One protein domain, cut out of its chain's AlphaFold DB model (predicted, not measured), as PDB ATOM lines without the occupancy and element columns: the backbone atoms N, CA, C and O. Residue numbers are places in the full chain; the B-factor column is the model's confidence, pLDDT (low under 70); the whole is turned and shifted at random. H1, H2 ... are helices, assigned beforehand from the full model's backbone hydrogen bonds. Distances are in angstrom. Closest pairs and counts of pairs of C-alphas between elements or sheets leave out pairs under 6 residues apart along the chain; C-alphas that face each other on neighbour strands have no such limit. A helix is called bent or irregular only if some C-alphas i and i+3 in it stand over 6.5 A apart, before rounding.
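AT A GLANCE: This is residues 2 to 48 of the 122 residues of the protein "Hypothetical protein" of Eucampia antarctica (UniProt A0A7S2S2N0). Two helices of similar length, H1 and H2, make a V with its corner at Gly 20, and a third, short helix, H3, sits off to one side of this V without touching either of them. Residues 2 to 8 stretch across the open mouth of the V from near the end of H2 to the start of H1, while residues 42 to 44, after H3, come back beside the end of H1 near Val 19, and the tail then folds back along H3 to Val 48. The printed part has 47 residues with three named helices, in the order H1, H2, H3 along the chain, and no named strand; the class is all helix. The whole is compact, with a radius of gyration of the C-alphas of 10.5 A, and the C-alphas span 29 by 20 by 14 A along their three main axes.

HOW THE PARTS SIT: The longest helix by residues is H1, residues 9 to 19. It touches H2, residues 21 to 30, with 7 pairs of C-alphas within 8 A. The closest C-alphas of the two are those of Val 16 and Ala 24, 5.0 A apart. Their lines stand at a steep tilt of 57 degrees. They run opposite ways, and their centres are 9.7 A apart. The link between them is tight, with one residue, Gly 20. From H2 a tight link of 5 residues, 31 to 35, leads to H3, residues 36 to 41. H2 and H3 are apart, with no C-alpha of the one within 8 A of the other, though they follow each other in the chain. H1 and H3 are apart by the same measure, and H3 touches no helix. In H1, H2 and H3, every pair of backbone O of residue i and N of residue i+4 is within hydrogen-bond range.

IN THESE COORDINATES: H1 runs from Pro 9 to Val 19, 11 residues and 15.5 A from first to last C-alpha. It begins with C-alpha 9 at (37.950, -42.361, -41.535) and ends with C-alpha 19 at (44.973, -44.744, -27.934), running mostly along z toward higher values. H2 has 10 residues, from His 21 to Leu 30, and measures 14.2 A. Its C-alpha 21 is at (42.237, -38.498, -29.326) and its C-alpha 30 at (53.111, -37.640, -38.360), with z going back toward lower values while x rises. H3 has 6 residues, from Pro 36 to Lys 41, and measures 8.7 A; its C-alpha 41 is at (52.715, -46.741, -23.156). No helix is bent or irregular. Before H1 the printed part begins at Arg 2, with its C-alpha at (54.779, -40.184, -44.393), and after H3 it ends at Val 48, with its C-alpha at (55.097, -56.491, -24.655).

THE WHOLE: The two C-alphas farthest apart in the domain are those of Gly 4 and Glu 47, at 30.8 A. The first and last printed C-alphas, of Arg 2 and Val 48, are 25.6 A apart. The outline is rounded, but only just, with the longest span of 29 A and the shortest of 14 A. The printed part is one domain, residues 2 to 48 of a full chain of 122 residues, and it has no cut. Both links between the helices are tight, and no link is long. The mean pLDDT of the printed part of this predicted model is 94.5, with means of 95 for H1, 96 for H2 and 98 for H3. No printed residue is under 70.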
ATOM      1  N   ARG A   2      53.501 -39.878 -43.706       75.81
ATOM      2  CA  ARG A   2      54.779 -40.184 -44.393       75.81
ATOM      3  C   ARG A   2      54.637 -40.661 -45.847       75.81
ATOM      4  O   ARG A   2      55.590 -40.566 -46.605       75.81
ATOM      5  N   LEU A   3      53.461 -41.167 -46.222       76.44
ATOM      6  CA  LEU A   3      53.162 -41.706 -47.557       76.44
ATOM      7  C   LEU A   3      52.406 -40.718 -48.460       76.44
ATOM      8  O   LEU A   3      52.091 -41.054 -49.596       76.44
ATOM      9  N   GLY A   4      52.052 -39.531 -47.952       79.50
ATOM     10  CA  GLY A   4      51.224 -38.571 -48.693       79.50
ATOM     11  C   GLY A   4      49.756 -38.988 -48.858       79.50
ATOM     12  O   GLY A   4      49.019 -38.337 -49.589       79.50
ATOM     13  N   ILE A   5      49.318 -40.046 -48.166       85.19
ATOM     14  CA  ILE A   5      47.925 -40.511 -48.137       85.19
ATOM     15  C   ILE A   5      47.353 -40.419 -46.723       85.19
ATOM     16  O   ILE A   5      48.054 -40.683 -45.742       85.19
ATOM     17  N   ALA A   6      46.087 -40.030 -46.604       85.50
ATOM     18  CA  ALA A   6      45.381 -40.030 -45.329       85.50
ATOM     19  C   ALA A   6      44.887 -41.445 -44.989       85.50
ATOM     20  O   ALA A   6      44.541 -42.221 -45.882       85.50
ATOM     21  N   ALA A   7      44.850 -41.778 -43.697       90.81
ATOM     22  CA  ALA A   7      44.164 -42.984 -43.250       90.81
ATOM     23  C   ALA A   7      42.651 -42.826 -43.495       90.81
ATOM     24  O   ALA A   7      42.125 -41.738 -43.239       90.81
ATOM     25  N   PRO A   8      41.941 -43.876 -43.943       90.75
ATOM     26  CA  PRO A   8      40.491 -43.827 -44.069       90.75
ATOM     27  C   PRO A   8      39.814 -43.481 -42.729       90.75
ATOM     28  O   PRO A   8      40.314 -43.901 -41.675       90.75
ATOM     29  N   PRO A   9      38.667 -42.777 -42.736       91.25
ATOM     30  CA  PRO A   9      37.950 -42.361 -41.535       91.25
ATOM     31  C   PRO A   9      37.730 -43.492 -40.529       91.25
ATOM     32  O   PRO A   9      38.029 -43.313 -39.350       91.25
ATOM     33  N   PHE A  10      37.296 -44.679 -40.972       91.69
ATOM     34  CA  PHE A  10      37.059 -45.804 -40.061       91.69
ATOM     35  C   PHE A  10      38.326 -46.244 -39.314       91.69
ATOM     36  O   PHE A  10      38.277 -46.560 -38.126       91.69
ATOM     37  N   MET A  11      39.475 -46.229 -39.996       93.12
ATOM     38  CA  MET A  11      40.760 -46.614 -39.421       93.12
ATOM     39  C   MET A  11      41.263 -45.543 -38.452       93.12
ATOM     40  O   MET A  11      41.699 -45.873 -37.347       93.12
ATOM     41  N   GLY A  12      41.167 -44.265 -38.829       94.62
ATOM     42  CA  GLY A  12      41.546 -43.157 -37.949       94.62
ATOM     43  C   GLY A  12      40.704 -43.129 -36.673       94.62
ATOM     44  O   GLY A  12      41.232 -43.016 -35.567       94.62
ATOM     45  N   GLN A  13      39.398 -43.335 -36.812       93.69
ATOM     46  CA  GLN A  13      38.455 -43.389 -35.699       93.69
ATOM     47  C   GLN A  13      38.643 -44.625 -34.808       93.69
ATOM     48  O   GLN A  13      38.392 -44.561 -33.601       93.69
ATOM     49  N   LEU A  14      39.116 -45.745 -35.360       94.69
ATOM     50  CA  LEU A  14      39.542 -46.885 -34.553       94.69
ATOM     51  C   LEU A  14      40.782 -46.530 -33.722       94.69
ATOM     52  O   LEU A  14      40.806 -46.815 -32.530       94.69
ATOM     53  N   MET A  15      41.769 -45.846 -34.307       97.00
ATOM     54  CA  MET A  15      42.962 -45.409 -33.575       97.00
ATOM     55  C   MET A  15      42.614 -44.451 -32.427       97.00
ATOM     56  O   MET A  15      43.107 -44.644 -31.319       97.00
ATOM     57  N   VAL A  16      41.707 -43.491 -32.646       96.56
ATOM     58  CA  VAL A  16      41.196 -42.589 -31.590       96.56
ATOM     59  C   VAL A  16      40.609 -43.368 -30.413       96.56
ATOM     60  O   VAL A  16      40.859 -43.015 -29.263       96.56
ATOM     61  N   ARG A  17      39.854 -44.439 -30.678       94.75
ATOM     62  CA  ARG A  17      39.247 -45.270 -29.625       94.75
ATOM     63  C   ARG A  17      40.251 -46.177 -28.917       94.75
ATOM     64  O   ARG A  17      40.015 -46.537 -27.771       94.75
ATOM     65  N   THR A  18      41.341 -46.542 -29.585       97.12
ATOM     66  CA  THR A  18      42.383 -47.397 -29.007       97.12
ATOM     67  C   THR A  18      43.345 -46.606 -28.122       97.12
ATOM     68  O   THR A  18      43.591 -47.011 -26.994       97.12
ATOM     69  N   VAL A  19      43.879 -45.480 -28.610       98.00
ATOM     70  CA  VAL A  19      44.973 -44.744 -27.934       98.00
ATOM     71  C   VAL A  19      44.568 -43.359 -27.417       98.00
ATOM     72  O   VAL A  19      45.388 -42.615 -26.884       98.00
ATOM     73  N   GLY A  20      43.299 -42.982 -27.583       97.88
ATOM     74  CA  GLY A  20      42.793 -41.655 -27.247       97.88
ATOM     75  C   GLY A  20      43.035 -40.615 -28.346       97.88
ATOM     76  O   GLY A  20      43.855 -40.780 -29.250       97.88
ATOM     77  N   HIS A  21      42.301 -39.502 -28.261       97.88
ATOM     78  CA  HIS A  21      42.237 -38.498 -29.326       97.88
ATOM     79  C   HIS A  21      43.598 -37.871 -29.657       97.88
ATOM     80  O   HIS A  21      43.987 -37.829 -30.821       97.88
ATOM     81  N   ARG A  22      44.352 -37.422 -28.642       97.81
ATOM     82  CA  ARG A  22      45.605 -36.685 -28.866       97.81
ATOM     83  C   ARG A  22      46.721 -37.556 -29.441       97.81
ATOM     84  O   ARG A  22      47.462 -37.100 -30.310       97.81
ATOM     85  N   GLU A  23      46.862 -38.789 -28.962       98.06
ATOM     86  CA  GLU A  23      47.882 -39.700 -29.491       98.06
ATOM     87  C   GLU A  23      47.505 -40.209 -30.886       98.06
ATOM     88  O   GLU A  23      48.373 -40.320 -31.754       98.06
ATOM     89  N   ALA A  24      46.213 -40.405 -31.159       97.88
ATOM     90  CA  ALA A  24      45.743 -40.706 -32.506       97.88
ATOM     91  C   ALA A  24      46.003 -39.550 -33.481       97.88
ATOM     92  O   ALA A  24      46.541 -39.788 -34.559       97.88
ATOM     93  N   GLU A  25      45.703 -38.303 -33.107       96.75
ATOM     94  CA  GLU A  25      45.969 -37.114 -33.929       96.75
ATOM     95  C   GLU A  25      47.447 -37.034 -34.338       96.75
ATOM     96  O   GLU A  25      47.766 -36.972 -35.529       96.75
ATOM     97  N   LYS A  26      48.363 -37.115 -33.360       95.81
ATOM     98  CA  LYS A  26      49.811 -37.114 -33.619       95.81
ATOM     99  C   LYS A  26      50.221 -38.292 -34.497       95.81
ATOM    100  O   LYS A  26      50.929 -38.102 -35.486       95.81
ATOM    101  N   GLY A  27      49.787 -39.501 -34.139       95.69
ATOM    102  CA  GLY A  27      50.153 -40.731 -34.834       95.69
ATOM    103  C   GLY A  27      49.725 -40.723 -36.298       95.69
ATOM    104  O   GLY A  27      50.535 -41.029 -37.174       95.69
ATOM    105  N   LEU A  28      48.488 -40.305 -36.567       95.31
ATOM    106  CA  LEU A  28      47.927 -40.203 -37.912       95.31
ATOM    107  C   LEU A  28      48.612 -39.096 -38.720       95.31
ATOM    108  O   LEU A  28      49.022 -39.341 -39.855       95.31
ATOM    109  N   ALA A  29      48.798 -37.902 -38.150       94.19
ATOM    110  CA  ALA A  29      49.390 -36.768 -38.861       94.19
ATOM    111  C   ALA A  29      50.867 -37.012 -39.225       94.19
ATOM    112  O   ALA A  29      51.263 -36.866 -40.392       94.19
ATOM    113  N   LEU A  30      51.663 -37.438 -38.240       94.12
ATOM    114  CA  LEU A  30      53.111 -37.640 -38.360       94.12
ATOM    115  C   LEU A  30      53.480 -39.001 -38.970       94.12
ATOM    116  O   LEU A  30      54.616 -39.200 -39.410       94.12
ATOM    117  N   GLY A  31      52.528 -39.937 -39.037       93.25
ATOM    118  CA  GLY A  31      52.776 -41.313 -39.463       93.25
ATOM    119  C   GLY A  31      53.769 -42.016 -38.540       93.25
ATOM    120  O   GLY A  31      54.747 -42.592 -39.021       93.25
ATOM    121  N   ASN A  32      53.567 -41.897 -37.225       93.19
ATOM    122  CA  ASN A  32      54.476 -42.467 -36.233       93.19
ATOM    123  C   ASN A  32      54.515 -43.994 -36.339       93.19
ATOM    124  O   ASN A  32      53.484 -44.653 -36.459       93.19
ATOM    125  N   LEU A  33      55.727 -44.539 -36.259       94.88
ATOM    126  CA  LEU A  33      55.969 -45.963 -36.072       94.88
ATOM    127  C   LEU A  33      56.481 -46.124 -34.646       94.88
ATOM    128  O   LEU A  33      57.570 -45.646 -34.345       94.88
ATOM    129  N   TYR A  34      55.665 -46.725 -33.790       96.69
ATOM    130  CA  TYR A  34      55.954 -46.859 -32.367       96.69
ATOM    131  C   TYR A  34      56.931 -48.009 -32.114       96.69
ATOM    132  O   TYR A  34      56.778 -49.087 -32.703       96.69
ATOM    133  N   SER A  35      57.893 -47.810 -31.210       98.12
ATOM    134  CA  SER A  35      58.607 -48.936 -30.593       98.12
ATOM    135  C   SER A  35      57.626 -49.804 -29.785       98.12
ATOM    136  O   SER A  35      56.535 -49.336 -29.441       98.12
ATOM    137  N   PRO A  36      57.973 -51.059 -29.440       98.31
ATOM    138  CA  PRO A  36      57.128 -51.880 -28.572       98.31
ATOM    139  C   PRO A  36      56.759 -51.177 -27.253       98.31
ATOM    140  O   PRO A  36      55.599 -51.188 -26.844       98.31
ATOM    141  N   GLU A  37      57.722 -50.517 -26.612       98.25
ATOM    142  CA  GLU A  37      57.551 -49.822 -25.333       98.25
ATOM    143  C   GLU A  37      56.645 -48.596 -25.473       98.25
ATOM    144  O   GLU A  37      55.764 -48.373 -24.640       98.25
ATOM    145  N   GLU A  38      56.823 -47.815 -26.540       98.25
ATOM    146  CA  GLU A  38      55.960 -46.673 -26.842       98.25
ATOM    147  C   GLU A  38      54.533 -47.126 -27.148       98.25
ATOM    148  O   GLU A  38      53.585 -46.540 -26.630       98.25
ATOM    149  N   ALA A  39      54.376 -48.193 -27.938       98.44
ATOM    150  CA  ALA A  39      53.078 -48.761 -28.281       98.44
ATOM    151  C   ALA A  39      52.320 -49.220 -27.029       98.44
ATOM    152  O   ALA A  39      51.121 -48.967 -26.918       98.44
ATOM    153  N   LEU A  40      53.009 -49.846 -26.070       98.50
ATOM    154  CA  LEU A  40      52.416 -50.218 -24.784       98.50
ATOM    155  C   LEU A  40      52.037 -48.978 -23.970       98.50
ATOM    156  O   LEU A  40      50.933 -48.901 -23.438       98.50
ATOM    157  N   LYS A  41      52.930 -47.984 -23.908       98.19
ATOM    158  CA  LYS A  41      52.715 -46.741 -23.156       98.19
ATOM    159  C   LYS A  41      51.486 -45.967 -23.634       98.19
ATOM    160  O   LYS A  41      50.780 -45.401 -22.805       98.19
ATOM    161  N   VAL A  42      51.237 -45.922 -24.944       97.81
ATOM    162  CA  VAL A  42      50.072 -45.224 -25.521       97.81
ATOM    163  C   VAL A  42      48.818 -46.102 -25.607       97.81
ATOM    164  O   VAL A  42      47.786 -45.634 -26.074       97.81
ATOM    165  N   GLY A  43      48.886 -47.368 -25.180       98.12
ATOM    166  CA  GLY A  43      47.753 -48.300 -25.225       98.12
ATOM    167  C   GLY A  43      47.448 -48.867 -26.615       98.12
ATOM    168  O   GLY A  43      46.360 -49.384 -26.846       98.12
ATOM    169  N   LEU A  44      48.390 -48.784 -27.561       98.19
ATOM    170  CA  LEU A  44      48.240 -49.387 -28.889       98.19
ATOM    171  C   LEU A  44      48.342 -50.920 -28.835       98.19
ATOM    172  O   LEU A  44      47.765 -51.607 -29.678       98.19
ATOM    173  N   VAL A  45      49.075 -51.452 -27.852       98.38
ATOM    174  CA  VAL A  45      49.164 -52.886 -27.545       98.38
ATOM    175  C   VAL A  45      48.945 -53.121 -26.052       98.38
ATOM    176  O   VAL A  45      49.300 -52.282 -25.232       98.38
ATOM    177  N   ASP A  46      48.406 -54.289 -25.699       98.31
ATOM    178  CA  ASP A  46      48.085 -54.631 -24.304       98.31
ATOM    179  C   ASP A  46      49.266 -55.244 -23.524       98.31
ATOM    180  O   ASP A  46      49.252 -55.295 -22.295       98.31
ATOM    181  N   GLU A  47      50.265 -55.799 -24.220       98.19
ATOM    182  CA  GLU A  47      51.389 -56.508 -23.600       98.19
ATOM    183  C   GLU A  47      52.612 -56.529 -24.531       98.19
ATOM    184  O   GLU A  47      52.486 -56.800 -25.726       98.19
ATOM    185  N   VAL A  48      53.806 -56.319 -23.968       98.44
ATOM    186  CA  VAL A  48      55.097 -56.491 -24.655       98.44
ATOM    187  C   VAL A  48      55.871 -57.602 -23.963       98.44
ATOM    188  O   VAL A  48      55.995 -57.623 -22.740       98.44
TER     189      VAL A  48